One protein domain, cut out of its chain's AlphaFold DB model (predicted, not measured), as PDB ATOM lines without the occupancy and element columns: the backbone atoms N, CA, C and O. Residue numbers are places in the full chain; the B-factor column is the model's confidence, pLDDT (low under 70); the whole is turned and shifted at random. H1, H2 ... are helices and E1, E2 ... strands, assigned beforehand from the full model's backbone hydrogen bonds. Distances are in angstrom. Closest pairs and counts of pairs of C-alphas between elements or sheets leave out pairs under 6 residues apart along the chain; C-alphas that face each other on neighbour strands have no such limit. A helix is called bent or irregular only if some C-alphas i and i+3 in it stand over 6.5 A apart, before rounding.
ATOM      1  N   ALA A   3     166.556 195.650 141.571       87.69
ATOM      2  CA  ALA A   3     165.395 196.099 142.343       87.69
ATOM      3  C   ALA A   3     164.428 194.934 142.602       87.69
ATOM      4  O   ALA A   3     164.124 194.158 141.700       87.69
ATOM      5  N   ILE A   4     163.929 194.799 143.828       89.81
ATOM      6  CA  ILE A   4     162.893 193.819 144.177       89.81
ATOM      7  C   ILE A   4     161.676 194.581 144.660       89.81
ATOM      8  O   ILE A   4     161.746 195.262 145.674       89.81
ATOM      9  N   PHE A   5     160.562 194.445 143.962       89.06
ATOM     10  CA  PHE A   5     159.289 195.041 144.322       89.06
ATOM     11  C   PHE A   5     158.404 193.999 144.993       89.06
ATOM     12  O   PHE A   5     158.160 192.920 144.451       89.06
ATOM     13  N   VAL A   6     157.920 194.336 146.181       88.75
ATOM     14  CA  VAL A   6     156.982 193.541 146.963       88.75
ATOM     15  C   VAL A   6     155.700 194.340 147.122       88.75
ATOM     16  O   VAL A   6     155.686 195.383 147.773       88.75
ATOM     17  N   VAL A   7     154.626 193.857 146.509       86.19
ATOM     18  CA  VAL A   7     153.317 194.514 146.496       86.19
ATOM     19  C   VAL A   7     152.405 193.830 147.509       86.19
ATOM     20  O   VAL A   7     152.198 192.618 147.432       86.19
ATOM     21  N   PHE A   8     151.877 194.612 148.455       79.25
ATOM     22  CA  PHE A   8     151.011 194.143 149.535       79.25
ATOM     23  C   PHE A   8     149.533 194.471 149.255       79.25
ATOM     24  O   PHE A   8     149.217 195.622 148.958       79.25
ATOM     25  N   ASN A   9     148.639 193.493 149.461       67.44
ATOM     26  CA  ASN A   9     147.166 193.553 149.323       67.44
ATOM     27  C   ASN A   9     146.561 193.599 147.897       67.44
ATOM     28  O   ASN A   9     147.240 193.810 146.893       67.44
ATOM     29  N   ASP A  10     145.237 193.372 147.882       52.59
ATOM     30  CA  ASP A  10     144.264 193.191 146.788       52.59
ATOM     31  C   ASP A  10     144.085 194.443 145.897       52.59
ATOM     32  O   ASP A  10     143.006 195.025 145.768       52.59
ATOM     33  N   LEU A  11     145.181 194.928 145.316       52.69
ATOM     34  CA  LEU A  11     145.154 196.007 144.335       52.69
ATOM     35  C   LEU A  11     144.489 195.495 143.048       52.69
ATOM     36  O   LEU A  11     145.109 194.820 142.221       52.69
ATOM     37  N   LYS A  12     143.216 195.844 142.846       43.72
ATOM     38  CA  LYS A  12     142.615 195.835 141.506       43.72
ATOM     39  C   LYS A  12     143.485 196.765 140.639       43.72
ATOM     40  O   LYS A  12     143.719 197.897 141.033       43.72
ATOM     41  N   ASP A  13     144.019 196.265 139.525       48.75
ATOM     42  CA  ASP A  13     144.880 196.978 138.549       48.75
ATOM     43  C   ASP A  13     146.415 196.985 138.713       48.75
ATOM     44  O   ASP A  13     147.102 197.793 138.078       48.75
ATOM     45  N   VAL A  14     147.036 196.003 139.385       49.34
ATOM     46  CA  VAL A  14     148.521 195.883 139.322       49.34
ATOM     47  C   VAL A  14     149.057 195.528 137.923       49.34
ATOM     48  O   VAL A  14     150.255 195.645 137.673       49.34
ATOM     49  N   LYS A  15     148.195 195.183 136.956       48.19
ATOM     50  CA  LYS A  15     148.605 194.966 135.553       48.19
ATOM     51  C   LYS A  15     149.291 196.192 134.922       48.19
ATOM     52  O   LYS A  15     150.027 196.033 133.956       48.19
ATOM     53  N   ASN A  16     149.109 197.392 135.484       51.31
ATOM     54  CA  ASN A  16     149.726 198.632 134.998       51.31
ATOM     55  C   ASN A  16     150.992 199.067 135.761       51.31
ATOM     56  O   ASN A  16     151.590 200.092 135.412       51.31
ATOM     57  N   PHE A  17     151.428 198.311 136.774       55.31
ATOM     58  CA  PHE A  17     152.670 198.612 137.493       55.31
ATOM     59  C   PHE A  17     153.907 198.377 136.603       55.31
ATOM     60  O   PHE A  17     154.812 199.211 136.564       55.31
ATOM     61  N   ASP A  18     153.872 197.322 135.782       52.16
ATOM     62  CA  ASP A  18     154.936 196.924 134.846       52.16
ATOM     63  C   ASP A  18     155.253 198.013 133.798       52.16
ATOM     64  O   ASP A  18     156.406 198.391 133.579       52.16
ATOM     65  N   ASN A  19     154.219 198.655 133.234       52.47
ATOM     66  CA  ASN A  19     154.399 199.688 132.206       52.47
ATOM     67  C   ASN A  19     155.213 200.909 132.671       52.47
ATOM     68  O   ASN A  19     155.742 201.643 131.836       52.47
ATOM     69  N   ASN A  20     155.317 201.124 133.983       50.38
ATOM     70  CA  ASN A  20     155.938 202.297 134.589       50.38
ATOM     71  C   ASN A  20     157.364 202.056 135.108       50.38
ATOM     72  O   ASN A  20     158.043 203.033 135.428       50.38
ATOM     73  N   LEU A  21     157.822 200.798 135.158       54.16
ATOM     74  CA  LEU A  21     159.136 200.392 135.680       54.16
ATOM     75  C   LEU A  21     160.123 199.915 134.605       54.16
ATOM     76  O   LEU A  21     161.191 199.411 134.948       54.16
ATOM     77  N   LYS A  22     159.817 200.128 133.317       54.88
ATOM     78  CA  LYS A  22     160.604 199.687 132.141       54.88
ATOM     79  C   LYS A  22     162.097 200.071 132.136       54.88
ATOM     80  O   LYS A  22     162.826 199.649 131.245       54.88
ATOM     81  N   PHE A  23     162.552 200.873 133.094       53.47
ATOM     82  CA  PHE A  23     163.907 201.409 133.191       53.47
ATOM     83  C   PHE A  23     164.832 200.643 134.159       53.47
ATOM     84  O   PHE A  23     165.987 201.040 134.303       53.47
ATOM     85  N   TYR A  24     164.376 199.560 134.806       62.66
ATOM     86  CA  TYR A  24     165.174 198.808 135.788       62.66
ATOM     87  C   TYR A  24     165.157 197.295 135.540       62.66
ATOM     88  O   TYR A  24     164.144 196.737 135.135       62.66
ATOM     89  N   GLU A  25     166.264 196.607 135.837       72.38
ATOM     90  CA  GLU A  25     166.247 195.153 136.035       72.38
ATOM     91  C   GLU A  25     165.576 194.879 137.387       72.38
ATOM     92  O   GLU A  25     166.132 195.205 138.446       72.38
ATOM     93  N   TYR A  26     164.352 194.348 137.354       81.31
ATOM     94  CA  TYR A  26     163.541 194.202 138.555       81.31
ATOM     95  C   TYR A  26     162.849 192.847 138.683       81.31
ATOM     96  O   TYR A  26     162.605 192.135 137.713       81.31
ATOM     97  N   GLU A  27     162.524 192.502 139.925       86.12
ATOM     98  CA  GLU A  27     161.730 191.334 140.285       86.12
ATOM     99  C   GLU A  27     160.449 191.789 140.994       86.12
ATOM    100  O   GLU A  27     160.532 192.593 141.918       86.12
ATOM    101  N   LEU A  28     159.283 191.280 140.594       85.81
ATOM    102  CA  LEU A  28     157.990 191.643 141.183       85.81
ATOM    103  C   LEU A  28     157.376 190.463 141.934       85.81
ATOM    104  O   LEU A  28     157.237 189.375 141.382       85.81
ATOM    105  N   ASN A  29     156.986 190.691 143.186       87.44
ATOM    106  CA  ASN A  29     156.377 189.694 144.055       87.44
ATOM    107  C   ASN A  29     155.091 190.236 144.676       87.44
ATOM    108  O   ASN A  29     155.078 191.327 145.244       87.44
ATOM    109  N   TYR A  30     154.033 189.435 144.622       85.69
ATOM    110  CA  TYR A  30     152.742 189.738 145.233       85.69
ATOM    111  C   TYR A  30     152.606 188.969 146.534       85.69
ATOM    112  O   TYR A  30     152.801 187.751 146.549       85.69
ATOM    113  N   ILE A  31     152.302 189.682 147.616       85.50
ATOM    114  CA  ILE A  31     152.216 189.096 148.950       85.50
ATOM    115  C   ILE A  31     150.970 189.618 149.655       85.50
ATOM    116  O   ILE A  31     150.777 190.819 149.812       85.50
ATOM    117  N   GLU A  32     150.140 188.708 150.147       80.19
ATOM    118  CA  GLU A  32     148.912 189.075 150.859       80.19
ATOM    119  C   GLU A  32     149.188 189.635 152.259       80.19
ATOM    120  O   GLU A  32     148.485 190.520 152.737       80.19
ATOM    121  N   ASN A  33     150.222 189.131 152.937       83.31
ATOM    122  CA  ASN A  33     150.521 189.487 154.319       83.31
ATOM    123  C   ASN A  33     152.009 189.783 154.515       83.31
ATOM    124  O   ASN A  33     152.876 188.993 154.135       83.31
ATOM    125  N   PHE A  34     152.298 190.900 155.182       87.31
ATOM    126  CA  PHE A  34     153.646 191.269 155.595       87.31
ATOM    127  C   PHE A  34     154.300 190.169 156.435       87.31
ATOM    128  O   PHE A  34     155.400 189.739 156.124       87.31
ATOM    129  N   TYR A  35     153.610 189.629 157.440       89.56
ATOM    130  CA  TYR A  35     154.138 188.564 158.299       89.56
ATOM    131  C   TYR A  35     153.914 187.166 157.702       89.56
ATOM    132  O   TYR A  35     153.338 186.295 158.351       89.56
ATOM    133  N   SER A  36     154.335 186.958 156.453       90.38
ATOM    134  CA  SER A  36     154.202 185.680 155.744       90.38
ATOM    135  C   SER A  36     155.541 184.969 155.553       90.38
ATOM    136  O   SER A  36     156.593 185.595 155.392       90.38
ATOM    137  N   ASP A  37     155.495 183.637 155.491       90.88
ATOM    138  CA  ASP A  37     156.665 182.830 155.131       90.88
ATOM    139  C   ASP A  37     157.131 183.104 153.687       90.88
ATOM    140  O   ASP A  37     158.326 183.024 153.404       90.88
ATOM    141  N   GLN A  38     156.222 183.520 152.793       91.94
ATOM    142  CA  GLN A  38     156.553 183.956 151.433       91.94
ATOM    143  C   GLN A  38     157.448 185.204 151.444       91.94
ATOM    144  O   GLN A  38     158.492 185.219 150.788       91.94
ATOM    145  N   PHE A  39     157.087 186.237 152.218       92.94
ATOM    146  CA  PHE A  39     157.919 187.437 152.320       92.94
ATOM    147  C   PHE A  39     159.267 187.133 152.972       92.94
ATOM    148  O   PHE A  39     160.309 187.574 152.485       92.94
ATOM    149  N   TYR A  40     159.266 186.298 154.013       94.25
ATOM    150  CA  TYR A  40     160.498 185.827 154.634       94.25
ATOM    151  C   TYR A  40     161.423 185.106 153.641       94.25
ATOM    152  O   TYR A  40     162.629 185.350 153.639       94.25
ATOM    153  N   ALA A  41     160.882 184.255 152.764       94.00
ATOM    154  CA  ALA A  41     161.665 183.554 151.748       94.00
ATOM    155  C   ALA A  41     162.328 184.521 150.748       94.00
ATOM    156  O   ALA A  41     163.500 184.337 150.409       94.00
ATOM    157  N   ILE A  42     161.621 185.580 150.333       93.50
ATOM    158  CA  ILE A  42     162.168 186.637 149.465       93.50
ATOM    159  C   ILE A  42     163.314 187.366 150.171       93.50
ATOM    160  O   ILE A  42     164.392 187.518 149.591       93.50
ATOM    161  N   LEU A  43     163.120 187.765 151.430       93.38
ATOM    162  CA  LEU A  43     164.169 188.412 152.224       93.38
ATOM    163  C   LEU A  43     165.390 187.501 152.378       93.38
ATOM    164  O   LEU A  43     166.517 187.938 152.165       93.38
ATOM    165  N   ARG A  44     165.174 186.218 152.686       94.50
ATOM    166  CA  ARG A  44     166.241 185.232 152.883       94.50
ATOM    167  C   ARG A  44     167.053 184.992 151.613       94.50
ATOM    168  O   ARG A  44     168.279 184.985 151.684       94.50
ATOM    169  N   ARG A  45     166.399 184.819 150.457       94.19
ATOM    170  CA  ARG A  45     167.083 184.583 149.171       94.19
ATOM    171  C   ARG A  45     167.987 185.752 148.778       94.19
ATOM    172  O   ARG A  45     169.042 185.528 148.203       94.19
ATOM    173  N   ASN A  46     167.586 186.979 149.110       91.81
ATOM    174  CA  ASN A  46     168.301 188.198 148.726       91.81
ATOM    175  C   ASN A  46     169.101 188.822 149.887       91.81
ATOM    176  O   ASN A  46     169.624 189.926 149.753       91.81
ATOM    177  N   TYR A  47     169.218 188.128 151.025       91.25
ATOM    178  CA  TYR A  47     169.796 188.664 152.263       91.25
ATOM    179  C   TYR A  47     171.225 189.186 152.075       91.25
ATOM    180  O   TYR A  47     171.540 190.299 152.495       91.25
ATOM    181  N   GLN A  48     172.088 188.406 151.412       90.88
ATOM    182  CA  GLN A  48     173.484 188.796 151.185       90.88
ATOM    183  C   GLN A  48     173.597 190.000 150.247       90.88
ATOM    184  O   GLN A  48     174.382 190.905 150.517       90.88
ATOM    185  N   ASP A  49     172.783 190.054 149.193       90.44
ATOM    186  CA  ASP A  49     172.826 191.152 148.227       90.44
ATOM    187  C   ASP A  49     172.292 192.460 148.813       90.44
ATOM    188  O   ASP A  49     172.864 193.517 148.556       90.44
ATOM    189  N   ILE A  50     171.246 192.396 149.645       88.56
ATOM    190  CA  ILE A  50     170.748 193.557 150.398       88.56
ATOM    191  C   ILE A  50     171.823 194.024 151.386       88.56
ATOM    192  O   ILE A  50     172.164 195.200 151.426       88.56
ATOM    193  N   LYS A  51     172.444 193.104 152.138       85.50
ATOM    194  CA  LYS A  51     173.516 193.439 153.091       85.50
ATOM    195  C   LYS A  51     174.735 194.076 152.413       85.50
ATOM    196  O   LYS A  51     175.380 194.940 152.999       85.50
ATOM    197  N   GLN A  52     175.041 193.663 151.184       87.88
ATOM    198  CA  GLN A  52     176.132 194.199 150.366       87.88
ATOM    199  C   GLN A  52     175.719 195.413 149.516       87.88
ATOM    200  O   GLN A  52     176.508 195.848 148.679       87.88
ATOM    201  N   LYS A  53     174.504 195.954 149.697       87.06
ATOM    202  CA  LYS A  53     173.956 197.087 148.927       87.06
ATOM    203  C   LYS A  53     173.938 196.858 147.403       87.06
ATOM    204  O   LYS A  53     173.998 197.799 146.618       87.06
ATOM    205  N   LYS A  54     173.862 195.597 146.964       88.00
ATOM    206  CA  LYS A  54     173.741 195.194 145.547       88.00
ATOM    207  C   LYS A  54     172.288 195.154 145.073       88.00
ATOM    208  O   LYS A  54     172.034 195.270 143.869       88.00
ATOM    209  N   THR A  55     171.364 195.014 146.022       89.50
ATOM    210  CA  THR A  55     169.925 194.895 145.794       89.50
ATOM    211  C   THR A  55     169.160 195.836 146.714       89.50
ATOM    212  O   THR A  55     169.473 195.928 147.900       89.50
ATOM    213  N   ILE A  56     168.135 196.495 146.173       90.94
ATOM    214  CA  ILE A  56     167.183 197.314 146.932       90.94
ATOM    215  C   ILE A  56     165.838 196.597 146.935       90.94
ATOM    216  O   ILE A  56     165.362 196.179 145.877       90.94
ATOM    217  N   LEU A  57     165.215 196.475 148.106       93.56
ATOM    218  CA  LEU A  57     163.866 195.933 148.234       93.56
ATOM    219  C   LEU A  57     162.865 197.056 148.496       93.56
ATOM    220  O   LEU A  57     162.953 197.754 149.502       93.56
ATOM    221  N   PHE A  58     161.891 197.196 147.608       92.25
ATOM    222  CA  PHE A  58     160.781 198.126 147.712       92.25
ATOM    223  C   PHE A  58     159.528 197.405 148.197       92.25
ATOM    224  O   PHE A  58     159.108 196.423 147.588       92.25
ATOM    225  N   GLY A  59     158.910 197.903 149.260       91.06
ATOM    226  CA  GLY A  59     157.585 197.468 149.691       91.06
ATOM    227  C   GLY A  59     156.529 198.494 149.326       91.06
ATOM    228  O   GLY A  59     156.695 199.674 149.627       91.06
ATOM    229  N   LEU A  60     155.450 198.045 148.689       88.38
ATOM    230  CA  LEU A  60     154.418 198.905 148.119       88.38
ATOM    231  C   LEU A  60     153.039 198.524 148.653       88.38
ATOM    232  O   LEU A  60     152.562 197.410 148.441       88.38
ATOM    233  N   LYS A  61     152.405 199.476 149.332       85.44
ATOM    234  CA  LYS A  61     151.047 199.414 149.879       85.44
ATOM    235  C   LYS A  61     150.344 200.768 149.694       85.44
ATOM    236  O   LYS A  61     149.722 201.313 150.603       85.44
ATOM    237  N   TYR A  62     150.489 201.336 148.503       83.88
ATOM    238  CA  TYR A  62     149.948 202.640 148.125       83.88
ATOM    239  C   TYR A  62     149.032 202.474 146.895       83.88
ATOM    240  O   TYR A  62     149.328 201.609 146.063       83.88
ATOM    241  N   PRO A  63     147.930 203.241 146.778       79.12
ATOM    242  CA  PRO A  63     147.050 203.208 145.607       79.12
ATOM    243  C   PRO A  63     147.812 203.477 144.305       79.12
ATOM    244  O   PRO A  63     148.813 204.181 144.308       79.12
ATOM    245  N   LEU A  64     147.353 202.918 143.185       78.19
ATOM    246  CA  LEU A  64     147.986 203.076 141.863       78.19
ATOM    247  C   LEU A  64     146.991 203.530 140.787       78.19
ATOM    248  O   LEU A  64     147.188 203.290 139.592       78.19
ATOM    249  N   GLU A  65     145.903 204.165 141.206       79.62
ATOM    250  CA  GLU A  65     144.747 204.434 140.352       79.62
ATOM    251  C   GLU A  65     144.988 205.688 139.492       79.62
ATOM    252  O   GLU A  65     144.727 205.678 138.284       79.62
ATOM    253  N   SER A  66     145.573 206.742 140.072       83.25
ATOM    254  CA  SER A  66     145.764 208.042 139.416       83.25
ATOM    255  C   SER A  66     147.158 208.212 138.789       83.25
ATOM    256  O   SER A  66     148.074 207.410 138.998       83.25
ATOM    257  N   LEU A  67     147.328 209.245 137.956       83.31
ATOM    258  CA  LEU A  67     148.648 209.600 137.421       83.31
ATOM    259  C   LEU A  67     149.549 210.159 138.532       83.31
ATOM    260  O   LEU A  67     150.745 209.876 138.553       83.31
ATOM    261  N   GLU A  68     148.953 210.892 139.464       86.12
ATOM    262  CA  GLU A  68     149.573 211.472 140.649       86.12
ATOM    263  C   GLU A  68     150.177 210.376 141.536       86.12
ATOM    264  O   GLU A  68     151.361 210.454 141.865       86.12
ATOM    265  N   ASP A  69     149.431 209.296 141.812       84.62
ATOM    266  CA  ASP A  69     149.922 208.142 142.579       84.62
ATOM    267  C   ASP A  69     151.181 207.536 141.936       84.62
ATOM    268  O   ASP A  69     152.181 207.228 142.592       84.62
ATOM    269  N   ARG A  70     151.132 207.359 140.609       83.75
ATOM    270  CA  ARG A  70     152.216 206.752 139.829       83.75
ATOM    271  C   ARG A  70     153.455 207.639 139.802       83.75
ATOM    272  O   ARG A  70     154.570 207.123 139.886       83.75
ATOM    273  N   ASN A  71     153.275 208.951 139.669       86.44
ATOM    274  CA  ASN A  71     154.375 209.910 139.694       86.44
ATOM    275  C   ASN A  71     155.033 209.953 141.075       86.44
ATOM    276  O   ASN A  71     156.259 209.890 141.157       86.44
ATOM    277  N   PHE A  72     154.229 209.944 142.138       88.75
ATOM    278  CA  PHE A  72     154.715 209.919 143.511       88.75
ATOM    279  C   PHE A  72     155.586 208.685 143.802       88.75
ATOM    280  O   PHE A  72     156.710 208.802 144.291       88.75
ATOM    281  N   ILE A  73     155.129 207.488 143.417       87.69
ATOM    282  CA  ILE A  73     155.916 206.257 143.606       87.69
ATOM    283  C   ILE A  73     157.218 206.288 142.793       87.69
ATOM    284  O   ILE A  73     158.261 205.860 143.290       87.69
ATOM    285  N   LYS A  74     157.194 206.812 141.559       86.81
ATOM    286  CA  LYS A  74     158.413 206.976 140.746       86.81
ATOM    287  C   LYS A  74     159.416 207.903 141.418       86.81
ATOM    288  O   LYS A  74     160.609 207.604 141.415       86.81
ATOM    289  N   GLU A  75     158.952 209.007 141.992       89.94
ATOM    290  CA  GLU A  75     159.805 209.939 142.723       89.94
ATOM    291  C   GLU A  75     160.459 209.260 143.930       89.94
ATOM    292  O   GLU A  75     161.686 209.292 144.058       89.94
ATOM    293  N   PHE A  76     159.673 208.535 144.732       91.56
ATOM    294  CA  PHE A  76     160.169 207.770 145.876       91.56
ATOM    295  C   PHE A  76     161.229 206.726 145.478       91.56
ATOM    296  O   PHE A  76     162.280 206.621 146.121       91.56
ATOM    297  N   ILE A  77     160.988 205.964 144.401       89.31
ATOM    298  CA  ILE A  77     161.933 204.962 143.882       89.31
ATOM    299  C   ILE A  77     163.225 205.640 143.417       89.31
ATOM    300  O   ILE A  77     164.319 205.205 143.792       89.31
ATOM    301  N   ASN A  78     163.116 206.713 142.632       88.62
ATOM    302  CA  ASN A  78     164.265 207.457 142.115       88.62
ATOM    303  C   ASN A  78     165.108 208.062 143.237       88.62
ATOM    304  O   ASN A  78     166.337 208.002 143.179       88.62
ATOM    305  N   TYR A  79     164.454 208.633 144.248       90.94
ATOM    306  CA  TYR A  79     165.107 209.189 145.423       90.94
ATOM    307  C   TYR A  79     165.864 208.096 146.181       90.94
ATOM    308  O   TYR A  79     167.085 208.172 146.321       90.94
ATOM    309  N   SER A  80     165.168 207.021 146.555       90.12
ATOM    310  CA  SER A  80     165.746 205.924 147.334       90.12
ATOM    311  C   SER A  80     166.921 205.265 146.605       90.12
ATOM    312  O   SER A  80     167.953 204.991 147.204       90.12
ATOM    313  N   THR A  81     166.826 205.072 145.287       87.62
ATOM    314  CA  THR A  81     167.888 204.443 144.475       87.62
ATOM    315  C   THR A  81     169.193 205.247 144.457       87.62
ATOM    316  O   THR A  81     170.267 204.673 144.290       87.62
ATOM    317  N   LYS A  82     169.127 206.574 144.625       86.88
ATOM    318  CA  LYS A  82     170.310 207.454 144.648       86.88
ATOM    319  C   LYS A  82     170.976 207.522 146.022       86.88
ATOM    320  O   LYS A  82     172.132 207.925 146.128       86.88
ATOM    321  N   THR A  83     170.241 207.164 147.064       83.69
ATOM    322  CA  THR A  83     170.710 207.174 148.450       83.69
ATOM    323  C   THR A  83     171.286 205.815 148.853       83.69
ATOM    324  O   THR A  83     171.102 204.832 148.145       83.69
ATOM    325  N   GLN A  84     171.997 205.755 149.982       81.69
ATOM    326  CA  GLN A  84     172.511 204.501 150.559       81.69
ATOM    327  C   GLN A  84     171.875 204.169 151.917       81.69
ATOM    328  O   GLN A  84     172.522 203.530 152.752       81.69
ATOM    329  N   ALA A  85     170.649 204.640 152.142       87.75
ATOM    330  CA  ALA A  85     169.930 204.531 153.402       87.75
ATOM    331  C   ALA A  85     168.547 203.905 153.187       87.75
ATOM    332  O   ALA A  85     167.994 203.916 152.087       87.75
ATOM    333  N   ASN A  86     167.979 203.369 154.263       90.94
ATOM    334  CA  ASN A  86     166.617 202.853 154.249       90.94
ATOM    335  C   ASN A  86     165.606 204.000 154.345       90.94
ATOM    336  O   ASN A  86     165.689 204.804 155.277       90.94
ATOM    337  N   TYR A  87     164.615 204.024 153.455       91.62
ATOM    338  CA  TYR A  87     163.553 205.035 153.455       91.62
ATOM    339  C   TYR A  87     162.176 204.425 153.626       91.62
ATOM    340  O   TYR A  87     161.917 203.313 153.176       91.62
ATOM    341  N   TYR A  88     161.266 205.167 154.239       90.94
ATOM    342  CA  TYR A  88     159.855 204.809 154.294       90.94
ATOM    343  C   TYR A  88     158.969 206.025 154.114       90.94
ATOM    344  O   TYR A  88     159.387 207.155 154.350       90.94
ATOM    345  N   TYR A  89     157.726 205.768 153.741       87.94
ATOM    346  CA  TYR A  89     156.689 206.771 153.652       87.94
ATOM    347  C   TYR A  89     155.423 206.293 154.362       87.94
ATOM    348  O   TYR A  89     154.933 205.181 154.121       87.94
ATOM    349  N   PHE A  90     154.889 207.171 155.209       82.31
ATOM    350  CA  PHE A  90     153.556 207.064 155.783       82.31
ATOM    351  C   PHE A  90     152.732 208.266 155.310       82.31
ATOM    352  O   PHE A  90     153.180 209.398 155.480       82.31
ATOM    353  N   PRO A  91     151.527 208.057 154.762       77.31
ATOM    354  CA  PRO A  91     150.609 209.150 154.514       77.31
ATOM    355  C   PRO A  91     150.255 209.799 155.848       77.31
ATOM    356  O   PRO A  91     149.688 209.163 156.736       77.31
ATOM    357  N   LYS A  92     150.602 211.074 155.985       71.62
ATOM    358  CA  LYS A  92     150.270 211.895 157.145       71.62
ATOM    359  C   LYS A  92     149.418 213.064 156.657       71.62
ATOM    360  O   LYS A  92     149.954 214.138 156.414       71.62
ATOM    361  N   PRO A  93     148.093 212.874 156.486       61.72
ATOM    362  CA  PRO A  93     147.190 213.966 156.129       61.72
ATOM    363  C   PRO A  93     147.316 215.148 157.092       61.72
ATOM    364  O   PRO A  93     147.102 216.291 156.707       61.72
ATOM    365  N   THR A  94     147.670 214.859 158.348       60.94
ATOM    366  CA  THR A  94     148.040 215.847 159.354       60.94
ATOM    367  C   THR A  94     149.254 215.361 160.145       60.94
ATOM    368  O   THR A  94     149.512 214.163 160.250       60.94
ATOM    369  N   ASN A  95     149.977 216.280 160.786       58.41
ATOM    370  CA  ASN A  95     151.169 215.958 161.589       58.41
ATOM    371  C   ASN A  95     150.890 215.059 162.813       58.41
ATOM    372  O   ASN A  95     151.827 214.642 163.490       58.41
ATOM    373  N   LYS A  96     149.613 214.798 163.128       55.56
ATOM    374  CA  LYS A  96     149.161 213.949 164.245       55.56
ATOM    375  C   LYS A  96     148.599 212.601 163.781       55.56
ATOM    376  O   LYS A  96     148.351 211.725 164.606       55.56
ATOM    377  N   ALA A  97     148.427 212.435 162.472       57.28
ATOM    378  CA  ALA A  97     147.895 211.241 161.853       57.28
ATOM    379  C   ALA A  97     148.873 210.067 161.965       57.28
ATOM    380  O   ALA A  97     149.801 209.923 161.171       57.28
ATOM    381  N   ASN A  98     148.641 209.191 162.937       54.91
ATOM    382  CA  ASN A  98     149.461 208.003 163.129       54.91
ATOM    383  C   ASN A  98     148.854 206.795 162.405       54.91
ATOM    384  O   ASN A  98     147.888 206.179 162.882       54.91
ATOM    385  N   LEU A  99     149.436 206.458 161.251       58.50
ATOM    386  CA  LEU A  99     149.279 205.156 160.607       58.50
ATOM    387  C   LEU A  99     150.263 204.166 161.222       58.50
ATOM    388  O   LEU A  99     151.470 204.352 161.138       58.50
ATOM    389  N   ASN A 100     149.747 203.060 161.753       59.12
ATOM    390  CA  ASN A 100     150.571 201.945 162.228       59.12
ATOM    391  C   ASN A 100     150.919 200.968 161.088       59.12
ATOM    392  O   ASN A 100     150.858 199.749 161.272       59.12
ATOM    393  N   ASN A 101     151.141 201.477 159.872       69.69
ATOM    394  CA  ASN A 101     151.375 200.656 158.683       69.69
ATOM    395  C   ASN A 101     152.005 201.472 157.556       69.69
ATOM    396  O   ASN A 101     151.538 202.576 157.285       69.69
ATOM    397  N   PHE A 102     153.039 200.941 156.901       78.88
ATOM    398  CA  PHE A 102     153.759 201.662 155.846       78.88
ATOM    399  C   PHE A 102     152.914 201.752 154.582       78.88
ATOM    400  O   PHE A 102     152.147 200.841 154.272       78.88
ATOM    401  N   ALA A 103     153.091 202.836 153.832       84.94
ATOM    402  CA  ALA A 103     152.622 202.892 152.455       84.94
ATOM    403  C   ALA A 103     153.726 202.485 151.486       84.94
ATOM    404  O   ALA A 103     153.491 201.680 150.590       84.94
ATOM    405  N   LEU A 104     154.929 203.025 151.676       89.75
ATOM    406  CA  LEU A 104     156.098 202.700 150.867       89.75
ATOM    407  C   LEU A 104     157.293 202.464 151.783       89.75
ATOM    408  O   LEU A 104     157.429 203.125 152.813       89.75
ATOM    409  N   PHE A 105     158.183 201.558 151.397       92.94
ATOM    410  CA  PHE A 105     159.523 201.502 151.970       92.94
ATOM    411  C   PHE A 105     160.556 201.064 150.936       92.94
ATOM    412  O   PHE A 105     160.224 200.388 149.966       92.94
ATOM    413  N   ALA A 106     161.810 201.435 151.168       93.62
ATOM    414  CA  ALA A 106     162.989 201.021 150.429       93.62
ATOM    415  C   ALA A 106     164.047 200.536 151.429       93.62
ATOM    416  O   ALA A 106     164.571 201.318 152.219       93.62
ATOM    417  N   LEU A 107     164.334 199.236 151.409       92.81
ATOM    418  CA  LEU A 107     165.319 198.570 152.257       92.81
ATOM    419  C   LEU A 107     166.604 198.327 151.457       92.81
ATOM    420  O   LEU A 107     166.588 197.653 150.425       92.81
ATOM    421  N   GLN A 108     167.708 198.867 151.957       89.19
ATOM    422  CA  GLN A 108     169.026 198.871 151.321       89.19
ATOM    423  C   GLN A 108     170.153 198.436 152.256       89.19
ATOM    424  O   GLN A 108     171.229 198.080 151.788       89.19
ATOM    425  N   GLU A 109     169.943 198.491 153.572       86.00
ATOM    426  CA  GLU A 109     170.969 198.157 154.553       86.00
ATOM    427  C   GLU A 109     170.394 197.613 155.865       86.00
ATOM    428  O   GLU A 109     169.215 197.780 156.175       86.00
ATOM    429  N   SER A 110     171.266 196.993 156.667       84.62
ATOM    430  CA  SER A 110     170.998 196.624 158.067       84.62
ATOM    431  C   SER A 110     169.759 195.744 158.303       84.62
ATOM    432  O   SER A 110     169.089 195.862 159.326       84.62
ATOM    433  N   ILE A 111     169.479 194.826 157.375       88.44
ATOM    434  CA  ILE A 111     168.370 193.870 157.476       88.44
ATOM    435  C   ILE A 111     168.526 192.909 158.673       88.44
ATOM    436  O   ILE A 111     169.561 192.257 158.843       88.44
ATOM    437  N   THR A 112     167.463 192.761 159.469       88.56
ATOM    438  CA  THR A 112     167.396 191.895 160.660       88.56
ATOM    439  C   THR A 112     166.513 190.670 160.426       88.56
ATOM    440  O   THR A 112     165.413 190.553 160.967       88.56
ATOM    441  N   LEU A 113     167.005 189.728 159.615       91.50
ATOM    442  CA  LEU A 113     166.239 188.553 159.180       91.50
ATOM    443  C   LEU A 113     165.725 187.690 160.351       91.50
ATOM    444  O   LEU A 113     164.576 187.247 160.328       91.50
ATOM    445  N   ASP A 114     166.541 187.481 161.385       91.44
ATOM    446  CA  ASP A 114     166.170 186.644 162.534       91.44
ATOM    447  C   ASP A 114     165.102 187.307 163.412       91.44
ATOM    448  O   ASP A 114     164.137 186.658 163.817       91.44
ATOM    449  N   VAL A 115     165.207 188.625 163.628       89.94
ATOM    450  CA  VAL A 115     164.179 189.406 164.340       89.94
ATOM    451  C   VAL A 115     162.841 189.310 163.612       89.94
ATOM    452  O   VAL A 115     161.790 189.099 164.230       89.94
ATOM    453  N   PHE A 116     162.878 189.405 162.283       92.12
ATOM    454  CA  PHE A 116     161.684 189.274 161.468       92.12
ATOM    455  C   PHE A 116     161.067 187.867 161.572       92.12
ATOM    456  O   PHE A 116     159.851 187.744 161.741       92.12
ATOM    457  N   LYS A 117     161.877 186.795 161.578       94.19
ATOM    458  CA  LYS A 117     161.368 185.418 161.734       94.19
ATOM    459  C   LYS A 117     160.667 185.200 163.073       94.19
ATOM    460  O   LYS A 117     159.608 184.578 163.109       94.19
ATOM    461  N   ILE A 118     161.219 185.728 164.164       92.56
ATOM    462  CA  ILE A 118     160.608 185.626 165.498       92.56
ATOM    463  C   ILE A 118     159.263 186.357 165.539       92.56
ATOM    464  O   ILE A 118     158.305 185.865 166.132       92.56
ATOM    465  N   SER A 119     159.155 187.487 164.841       90.94
ATOM    466  CA  SER A 119     157.895 188.224 164.709       90.94
ATOM    467  C   SER A 119     156.837 187.414 163.949       90.94
ATOM    468  O   SER A 119     155.689 187.362 164.381       90.94
ATOM    469  N   ILE A 120     157.220 186.683 162.896       92.19
ATOM    470  CA  ILE A 120     156.321 185.736 162.211       92.19
ATOM    471  C   ILE A 120     155.855 184.625 163.164       92.19
ATOM    472  O   ILE A 120     154.655 184.368 163.251       92.19
ATOM    473  N   LEU A 121     156.766 184.007 163.925       92.62
ATOM    474  CA  LEU A 121     156.420 182.952 164.890       92.62
ATOM    475  C   LEU A 121     155.436 183.448 165.962       92.62
ATOM    476  O   LEU A 121     154.502 182.735 166.324       92.62
ATOM    477  N   GLN A 122     155.605 184.688 166.430       91.44
ATOM    478  CA  GLN A 122     154.679 185.332 167.364       91.44
ATOM    479  C   GLN A 122     153.290 185.513 166.743       91.44
ATOM    480  O   GLN A 122     152.285 185.222 167.391       91.44
ATOM    481  N   LYS A 123     153.215 185.960 165.484       87.75
ATOM    482  CA  LYS A 123     151.941 186.122 164.763       87.75
ATOM    483  C   LYS A 123     151.243 184.796 164.475       87.75
ATOM    484  O   LYS A 123     150.019 184.764 164.448       87.75
ATOM    485  N   GLN A 124     152.008 183.720 164.308       89.06
ATOM    486  CA  GLN A 124     151.505 182.351 164.158       89.06
ATOM    487  C   GLN A 124     151.122 181.697 165.500       89.06
ATOM    488  O   GLN A 124     150.619 180.579 165.507       89.06
ATOM    489  N   GLY A 125     151.353 182.367 166.637       88.62
ATOM    490  CA  GLY A 125     151.057 181.834 167.970       88.62
ATOM    491  C   GLY A 125     152.042 180.768 168.464       88.62
ATOM    492  O   GLY A 125     151.798 180.153 169.497       88.62
ATOM    493  N   ALA A 126     153.161 180.558 167.762       92.38
ATOM    494  CA  ALA A 126     154.178 179.572 168.136       92.38
ATOM    495  C   ALA A 126     155.001 179.994 169.367       92.38
ATOM    496  O   ALA A 126     155.597 179.149 170.031       92.38
ATOM    497  N   ILE A 127     155.041 181.296 169.667       89.88
ATOM    498  CA  ILE A 127     155.692 181.864 170.854       89.88
ATOM    499  C   ILE A 127     154.813 182.945 171.483       89.88
ATOM    500  O   ILE A 127     154.040 183.620 170.797       89.88
ATOM    501  N   SER A 128     154.954 183.141 172.794       83.94
ATOM    502  CA  SER A 128     154.237 184.193 173.517       83.94
ATOM    503  C   SER A 128     154.795 185.587 173.208       83.94
ATOM    504  O   SER A 128     155.933 185.742 172.762       83.94
ATOM    505  N   ILE A 129     154.005 186.627 173.501       79.38
ATOM    506  CA  ILE A 129     154.444 188.030 173.389       79.38
ATOM    507  C   ILE A 129     155.698 188.270 174.244       79.38
ATOM    508  O   ILE A 129     156.661 188.864 173.773       79.38
ATOM    509  N   TYR A 130     155.732 187.725 175.462       77.56
ATOM    510  CA  TYR A 130     156.883 187.844 176.359       77.56
ATOM    511  C   TYR A 130     158.153 187.186 175.787       77.56
ATOM    512  O   TYR A 130     159.247 187.747 175.865       77.56
ATOM    513  N   GLN A 131     158.021 185.999 175.184       82.94
ATOM    514  CA  GLN A 131     159.141 185.316 174.529       82.94
ATOM    515  C   GLN A 131     159.649 186.104 173.316       82.94
ATOM    516  O   GLN A 131     160.861 186.257 173.160       82.94
ATOM    517  N   HIS A 132     158.734 186.630 172.495       86.81
ATOM    518  CA  HIS A 132     159.054 187.494 171.356       86.81
ATOM    519  C   HIS A 132     159.880 188.708 171.787       86.81
ATOM    520  O   HIS A 132     160.983 188.896 171.276       86.81
ATOM    521  N   GLU A 133     159.406 189.469 172.777       81.50
ATOM    522  CA  GLU A 133     160.080 190.681 173.255       81.50
ATOM    523  C   GLU A 133     161.484 190.382 173.793       81.50
ATOM    524  O   GLU A 133     162.448 191.085 173.476       81.50
ATOM    525  N   ARG A 134     161.633 189.302 174.569       81.56
ATOM    526  CA  ARG A 134     162.927 188.904 175.136       81.56
ATOM    527  C   ARG A 134     163.929 188.499 174.057       81.56
ATOM    528  O   ARG A 134     165.076 188.948 174.096       81.56
ATOM    529  N   LEU A 135     163.514 187.675 173.095       85.69
ATOM    530  CA  LEU A 135     164.387 187.232 172.006       85.69
ATOM    531  C   LEU A 135     164.770 188.391 171.081       85.69
ATOM    532  O   LEU A 135     165.933 188.523 170.705       85.69
ATOM    533  N   GLN A 136     163.817 189.271 170.771       85.00
ATOM    534  CA  GLN A 136     164.067 190.472 169.983       85.00
ATOM    535  C   GLN A 136     165.127 191.361 170.651       85.00
ATOM    536  O   GLN A 136     166.078 191.791 169.997       85.00
ATOM    537  N   GLN A 137     165.025 191.587 171.966       81.44
ATOM    538  CA  GLN A 137     166.034 192.343 172.714       81.44
ATOM    539  C   GLN A 137     167.421 191.690 172.683       81.44
ATOM    540  O   GLN A 137     168.418 192.410 172.625       81.44
ATOM    541  N   MET A 138     167.504 190.357 172.748       83.00
ATOM    542  CA  MET A 138     168.779 189.634 172.657       83.00
ATOM    543  C   MET A 138     169.425 189.836 171.284       83.00
ATOM    544  O   MET A 138     170.557 190.309 171.214       83.00
ATOM    545  N   LEU A 139     168.671 189.605 170.206       84.69
ATOM    546  CA  LEU A 139     169.164 189.751 168.834       84.69
ATOM    547  C   LEU A 139     169.615 191.180 168.515       84.69
ATOM    548  O   LEU A 139     170.632 191.367 167.847       84.69
ATOM    549  N   TYR A 140     168.901 192.204 168.994       80.94
ATOM    550  CA  TYR A 140     169.353 193.582 168.793       80.94
ATOM    551  C   TYR A 140     170.616 193.904 169.593       80.94
ATOM    552  O   TYR A 140     171.478 194.601 169.071       80.94
ATOM    553  N   LYS A 141     170.756 193.400 170.827       77.06
ATOM    554  CA  LYS A 141     171.968 193.607 171.643       77.06
ATOM    555  C   LYS A 141     173.201 192.932 171.044       77.06
ATOM    556  O   LYS A 141     174.295 193.469 171.177       77.06
ATOM    557  N   GLU A 142     173.028 191.772 170.418       78.75
ATOM    558  CA  GLU A 142     174.110 191.059 169.732       78.75
ATOM    559  C   GLU A 142     174.554 191.786 168.459       78.75
ATOM    560  O   GLU A 142     175.749 191.897 168.193       78.75
ATOM    561  N   ASN A 143     173.598 192.314 167.688       75.12
ATOM    562  CA  ASN A 143     173.874 192.877 166.366       75.12
ATOM    563  C   ASN A 143     174.132 194.396 166.361       75.12
ATOM    564  O   ASN A 143     174.727 194.904 165.410       75.12
ATOM    565  N   PHE A 144     173.707 195.139 167.389       73.25
ATOM    566  CA  PHE A 144     173.777 196.605 167.419       73.25
ATOM    567  C   PHE A 144     174.170 197.148 168.806       73.25
ATOM    568  O   PHE A 144     173.798 196.614 169.849       73.25
ATOM    569  N   LYS A 145     174.921 198.259 168.837       66.56
ATOM    570  CA  LYS A 145     175.360 198.902 170.091       66.56
ATOM    571  C   LYS A 145     174.168 199.520 170.849       66.56
ATOM    572  O   LYS A 145     173.309 200.157 170.243       66.56
ATOM    573  N   LYS A 146     174.152 199.360 172.183       55.06
ATOM    574  CA  LYS A 146     173.034 199.662 173.114       55.06
ATOM    575  C   LYS A 146     172.365 201.041 172.960       55.06
ATOM    576  O   LYS A 146     171.172 201.139 173.227       55.06
ATOM    577  N   ASP A 147     173.087 202.079 172.534       53.94
ATOM    578  CA  ASP A 147     172.615 203.470 172.642       53.94
ATOM    579  C   ASP A 147     171.847 204.011 171.421       53.94
ATOM    580  O   ASP A 147     171.232 205.075 171.519       53.94
ATOM    581  N   SER A 148     171.856 203.311 170.277       53.03
ATOM    582  CA  SER A 148     171.273 203.819 169.020       53.03
ATOM    583  C   SER A 148     169.913 203.220 168.650       53.03
ATOM    584  O   SER A 148     169.076 203.927 168.097       53.03
ATOM    585  N   VAL A 149     169.656 201.948 168.970       52.84
ATOM    586  CA  VAL A 149     168.470 201.222 168.465       52.84
ATOM    587  C   VAL A 149     167.182 201.564 169.220       52.84
ATOM    588  O   VAL A 149     166.100 201.544 168.644       52.84
ATOM    589  N   PHE A 150     167.280 201.926 170.500       51.84
ATOM    590  CA  PHE A 150     166.107 202.100 171.368       51.84
ATOM    591  C   PHE A 150     165.637 203.553 171.515       51.84
ATOM    592  O   PHE A 150     164.635 203.802 172.179       51.84
ATOM    593  N   LYS A 151     166.330 204.529 170.908       45.19
ATOM    594  CA  LYS A 151     166.045 205.956 171.143       45.19
ATOM    595  C   LYS A 151     164.821 206.511 170.409       45.19
ATOM    596  O   LYS A 151     164.440 207.639 170.697       45.19
ATOM    597  N   ARG A 152     164.171 205.755 169.520       46.62
ATOM    598  CA  ARG A 152     162.911 206.154 168.866       46.62
ATOM    599  C   ARG A 152     162.079 204.924 168.509       46.62
ATOM    600  O   ARG A 152     162.036 204.497 167.362       46.62
ATOM    601  N   PHE A 153     161.425 204.344 169.512       46.34
ATOM    602  CA  PHE A 153     160.328 203.417 169.255       46.34
ATOM    603  C   PHE A 153     159.070 204.246 168.999       46.34
ATOM    604  O   PHE A 153     158.445 204.746 169.929       46.34
ATOM    605  N   TYR A 154     158.748 204.437 167.727       53.06
ATOM    606  CA  TYR A 154     157.444 204.924 167.302       53.06
ATOM    607  C   TYR A 154     156.544 203.684 167.160       53.06
ATOM    608  O   TYR A 154     156.857 202.819 166.333       53.06
ATOM    609  N   PRO A 155     155.475 203.519 167.972       51.72
ATOM    610  CA  PRO A 155     154.493 202.440 167.805       51.72
ATOM    611  C   PRO A 155     154.002 202.267 166.357       51.72
ATOM    612  O   PRO A 155     153.604 201.173 165.953       51.72
ATOM    613  N   GLU A 156     154.074 203.347 165.582       54.34
ATOM    614  CA  GLU A 156     153.634 203.502 164.204       54.34
ATOM    615  C   GLU A 156     154.450 202.675 163.189       54.34
ATOM    616  O   GLU A 156     153.926 202.293 162.143       54.34
ATOM    617  N   SER A 157     155.709 202.324 163.489       64.81
ATOM    618  CA  SER A 157     156.633 201.700 162.523       64.81
ATOM    619  C   SER A 157     157.091 200.284 162.888       64.81
ATOM    620  O   SER A 157     158.053 199.786 162.302       64.81
ATOM    621  N   LYS A 158     156.388 199.591 163.799       76.25
ATOM    622  CA  LYS A 158     156.782 198.257 164.305       76.25
ATOM    623  C   LYS A 158     157.171 197.263 163.197       76.25
ATOM    624  O   LYS A 158     158.195 196.599 163.314       76.25
ATOM    625  N   GLN A 159     156.401 197.210 162.108       84.12
ATOM    626  CA  GLN A 159     156.685 196.356 160.945       84.12
ATOM    627  C   GLN A 159     158.050 196.642 160.310       84.12
ATOM    628  O   GLN A 159     158.806 195.723 160.006       84.12
ATOM    629  N   LEU A 160     158.371 197.921 160.113       86.56
ATOM    630  CA  LEU A 160     159.637 198.344 159.524       86.56
ATOM    631  C   LEU A 160     160.790 198.127 160.505       86.56
ATOM    632  O   LEU A 160     161.843 197.640 160.102       86.56
ATOM    633  N   PHE A 161     160.572 198.415 161.791       83.94
ATOM    634  CA  PHE A 161     161.565 198.190 162.842       83.94
ATOM    635  C   PHE A 161     162.014 196.721 162.903       83.94
ATOM    636  O   PHE A 161     163.205 196.436 163.011       83.94
ATOM    637  N   GLU A 162     161.074 195.782 162.764       86.31
ATOM    638  CA  GLU A 162     161.359 194.341 162.740       86.31
ATOM    639  C   GLU A 162     162.146 193.894 161.491       86.31
ATOM    640  O   GLU A 162     162.841 192.877 161.549       86.31
ATOM    641  N   LEU A 163     162.086 194.651 160.385       88.88
ATOM    642  CA  LEU A 163     162.911 194.424 159.189       88.88
ATOM    643  C   LEU A 163     164.310 195.041 159.289       88.88
ATOM    644  O   LEU A 163     165.264 194.472 158.758       88.88
ATOM    645  N   SER A 164     164.421 196.215 159.908       88.00
ATOM    646  CA  SER A 164     165.672 196.943 160.125       88.00
ATOM    647  C   SER A 164     165.479 197.973 161.244       88.00
ATOM    648  O   SER A 164     164.431 198.613 161.305       88.00
ATOM    649  N   PRO A 165     166.477 198.217 162.109       81.81
ATOM    650  CA  PRO A 165     166.384 199.254 163.135       81.81
ATOM    651  C   PRO A 165     166.643 200.671 162.600       81.81
ATOM    652  O   PRO A 165     166.409 201.641 163.318       81.81
ATOM    653  N   PHE A 166     167.148 200.813 161.370       84.62
ATOM    654  CA  PHE A 166     167.527 202.106 160.799       84.62
ATOM    655  C   PHE A 166     166.626 202.463 159.632       84.62
ATOM    656  O   PHE A 166     166.563 201.719 158.654       84.62
ATOM    657  N   TRP A 167     165.972 203.616 159.742       86.56
ATOM    658  CA  TRP A 167     165.016 204.119 158.770       86.56
ATOM    659  C   TRP A 167     164.996 205.645 158.766       86.56
ATOM    660  O   TRP A 167     165.058 206.275 159.824       86.56
ATOM    661  N   GLN A 168     164.854 206.228 157.581       87.81
ATOM    662  CA  GLN A 168     164.614 207.651 157.378       87.81
ATOM    663  C   GLN A 168     163.223 207.855 156.772       87.81
ATOM    664  O   GLN A 168     162.818 207.136 155.860       87.81
ATOM    665  N   GLU A 169     162.479 208.829 157.288       86.69
ATOM    666  CA  GLU A 169     161.187 209.189 156.709       86.69
ATOM    667  C   GLU A 169     161.402 210.008 155.436       86.69
ATOM    668  O   GLU A 169     162.077 211.040 155.466       86.69
ATOM    669  N   TYR A 170     160.806 209.565 154.334       88.81
ATOM    670  CA  TYR A 170     160.743 210.325 153.097       88.81
ATOM    671  C   TYR A 170     159.777 211.497 153.275       88.81
ATOM    672  O   TYR A 170     158.570 211.308 153.429       88.81
ATOM    673  N   GLN A 171     160.340 212.705 153.303       86.38
ATOM    674  CA  GLN A 171     159.575 213.936 153.451       86.38
ATOM    675  C   GLN A 171     158.906 214.283 152.124       86.38
ATOM    676  O   GLN A 171     159.551 214.253 151.077       86.38
ATOM    677  N   VAL A 172     157.624 214.628 152.191       85.81
ATOM    678  CA  VAL A 172     156.819 215.044 151.041       85.81
ATOM    679  C   VAL A 172     156.362 216.481 151.226       85.81
ATOM    680  O   VAL A 172     156.310 216.976 152.353       85.81
ATOM    681  N   ASP A 173     156.033 217.143 150.124       84.56
ATOM    682  CA  ASP A 173     155.454 218.479 150.168       84.56
ATOM    683  C   ASP A 173     153.976 218.470 150.616       84.56
ATOM    684  O   ASP A 173     153.311 217.431 150.713       84.56
ATOM    685  N   ASP A 174     153.444 219.666 150.873       82.31
ATOM    686  CA  ASP A 174     152.050 219.848 151.283       82.31
ATOM    687  C   ASP A 174     151.046 219.480 150.181       82.31
ATOM    688  O   ASP A 174     149.889 219.170 150.480       82.31
ATOM    689  N   THR A 175     151.472 219.454 148.915       86.56
ATOM    690  CA  THR A 175     150.629 219.057 147.781       86.56
ATOM    691  C   THR A 175     150.255 217.584 147.899       86.56
ATOM    692  O   THR A 175     149.075 217.235 147.819       86.56
ATOM    693  N   ILE A 176     151.237 216.718 148.164       84.38
ATOM    694  CA  ILE A 176     151.013 215.282 148.369       84.38
ATOM    695  C   ILE A 176     150.202 215.031 149.644       84.38
ATOM    696  O   ILE A 176     149.283 214.209 149.635       84.38
ATOM    697  N   ASN A 177     150.477 215.756 150.733       81.12
ATOM    698  CA  ASN A 177     149.695 215.626 151.969       81.12
ATOM    699  C   ASN A 177     148.220 216.003 151.755       81.12
ATOM    700  O   ASN A 177     147.325 215.259 152.165       81.12
ATOM    701  N   THR A 178     147.967 217.099 151.039       81.81
ATOM    702  CA  THR A 178     146.617 217.558 150.686       81.81
ATOM    703  C   THR A 178     145.912 216.559 149.771       81.81
ATOM    704  O   THR A 178     144.757 216.206 150.010       81.81
ATOM    705  N   TYR A 179     146.610 216.040 148.757       85.56
ATOM    706  CA  TYR A 179     146.075 215.005 147.875       85.56
ATOM    707  C   TYR A 179     145.672 213.752 148.661       85.56
ATOM    708  O   TYR A 179     144.558 213.251 148.503       85.56
ATOM    709  N   ASN A 180     146.533 213.285 149.570       82.06
ATOM    710  CA  ASN A 180     146.225 212.135 150.412       82.06
ATOM    711  C   ASN A 180     145.018 212.385 151.323       82.06
ATOM    712  O   ASN A 180     144.193 211.487 151.485       82.06
ATOM    713  N   LEU A 181     144.888 213.588 151.890       78.19
ATOM    714  CA  LEU A 181     143.754 213.956 152.736       78.19
ATOM    715  C   LEU A 181     142.431 213.972 151.959       78.19
ATOM    716  O   LEU A 181     141.426 213.467 152.449       78.19
ATOM    717  N   ILE A 182     142.417 214.550 150.758       81.75
ATOM    718  CA  ILE A 182     141.177 214.760 149.999       81.75
ATOM    719  C   ILE A 182     140.783 213.500 149.224       81.75
ATOM    720  O   ILE A 182     139.618 213.114 149.222       81.75
ATOM    721  N   GLN A 183     141.746 212.860 148.561       84.56
ATOM    722  CA  GLN A 183     141.478 211.790 147.596       84.56
ATOM    723  C   GLN A 183     141.721 210.391 148.169       84.56
ATOM    724  O   GLN A 183     141.132 209.423 147.692       84.56
ATOM    725  N   ARG A 184     142.585 210.255 149.188       82.19
ATOM    726  CA  ARG A 184     143.029 208.945 149.706       82.19
ATOM    727  C   ARG A 184     142.696 208.686 151.171       82.19
ATOM    728  O   ARG A 184     143.019 207.607 151.669       82.19
ATOM    729  N   ALA A 185     142.005 209.600 151.855       78.19
ATOM    730  CA  ALA A 185     141.662 209.419 153.262       78.19
ATOM    731  C   ALA A 185     140.854 208.137 153.497       78.19
ATOM    732  O   ALA A 185     141.168 207.391 154.412       78.19
ATOM    733  N   THR A 186     139.892 207.807 152.638       78.19
ATOM    734  CA  THR A 186     139.102 206.567 152.764       78.19
ATOM    735  C   THR A 186     139.911 205.298 152.486       78.19
ATOM    736  O   THR A 186     139.574 204.240 153.007       78.19
ATOM    737  N   TYR A 187     140.988 205.380 151.700       79.50
ATOM    738  CA  TYR A 187     141.888 204.249 151.465       79.50
ATOM    739  C   TYR A 187     142.802 204.010 152.672       79.50
ATOM    740  O   TYR A 187     142.947 202.878 153.132       79.50
ATOM    741  N   PHE A 188     143.407 205.075 153.204       77.06
ATOM    742  CA  PHE A 188     144.304 204.970 154.358       77.06
ATOM    743  C   PHE A 188     143.550 204.795 155.681       77.06
ATOM    744  O   PHE A 188     144.075 204.179 156.609       77.06
ATOM    745  N   TYR A 189     142.308 205.274 155.744       76.00
ATOM    746  CA  TYR A 189     141.461 205.312 156.937       76.00
ATOM    747  C   TYR A 189     140.025 204.896 156.593       76.00
ATOM    748  O   TYR A 189     139.090 205.692 156.666       76.00
TER     749      TYR A 189
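Overview. This is residues 3 to 189 of the 449 residues of the protein "Radical SAM core domain-containing protein" of Helicobacter winghamensis (UniProt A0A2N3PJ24). A five-stranded sheet stands between helix H3 on one face and helix H1 on the other, and from H1 a row of three helices side by side, H1, H4 and H5, leads away from the sheet. H6 packs on H4 and grazes the sheet, while H7 and H8 lie at the far end from H5, with H7 near H3. The printed part has 187 residues with eight named helices and five named strands, in the order E1 E2 H1 H2 E3 H3 E4 E5 H4 H5 H6 H7 H8; the class is mixed, helices and strands. The mixed sheet runs E2 E1 E3 E5 E4, and the whole is compact, with a radius of gyration of the C-alphas of 16.6 A and spans of 45 by 38 by 31 A.

Along the chain. E1, residues 3 to 8, begins at C-alpha 3 (165.395, 196.099, 142.343). E2 is residues 26 to 31, H1 residues 37 to 45, H2 residues 47 to 51 and E3 residues 55 to 60. H3, residues 67 to 82, is 22.9 A long and starts at C-alpha 67 (148.648, 209.600, 137.421). E4 is residues 87 to 89, E5 residues 104 to 107 and H4 residues 113 to 123. H5, residues 129 to 143, is 21.2 A long. H6, residues 155 to 163, is irregular: C-alphas 156 and 159 are 8.4 A apart. H7 is residues 174 to 183, and H8, residues 185 to 188, ends at C-alpha 188 (144.304, 204.970, 154.358).

Arrangement. E2 and E1 are parallel, with N 5 and O 27 at 2.8 A; E1 and E3 are parallel, with N 58 and O 4 at 2.7 A. E3 and E5 are antiparallel, with N 107 and O 57 at 2.8 A, as are E5 and E4, a hairpin, with N 89 and O 104 at 2.8 A. Residues 87 to 88 of E4 also pair, parallel, with residues 168 to 169. H3 is over E3 and E5 at a height over the sheet of 9.7 A; the closest C-alphas of H3 and E5, Ser 80 and Ala 106, are 6.4 A apart. H1 is on the opposite face at a height of 9.2 A, only just over E1, where 3 of its C-alphas fall. H2 only grazes the sheet, as does H6. Two split strand-helix-strand units, each with another strand between its two parallel strands, are E2, H1 H2, E3, right-handed in its crossover, and E3, H3, E4, left-handed. The hub is H4. It touches H1 at C-alphas Leu 113 and Arg 44, 7.1 A, a shallow tilt of 6 degrees, opposite ways. It touches H5, a helical hairpin, at Val 115 and Gln 136, 5.7 A between C-alphas. It touches H6 at a steep tilt of 55 degrees, with C-alphas Phe 116 and Glu 162 5.2 A apart. H7 and H8 meet only through their link. Every O i to N i+4 pair is within hydrogen-bond range in H1, H2, H3, H4, H5 and H7, 3 of 5 in H6, and H8 is too short for one.

Size, cuts and confidence. The two C-alphas farthest apart, Lys 22 and Tyr 130, are 45.9 A apart. The printed part has no cut. The links E1 to E2, E4 to E5 and H5 to H6 are long. The mean pLDDT of the printed part is 79.8, and residues 9 to 24, 93 to 101 and 145 to 157 are under 70.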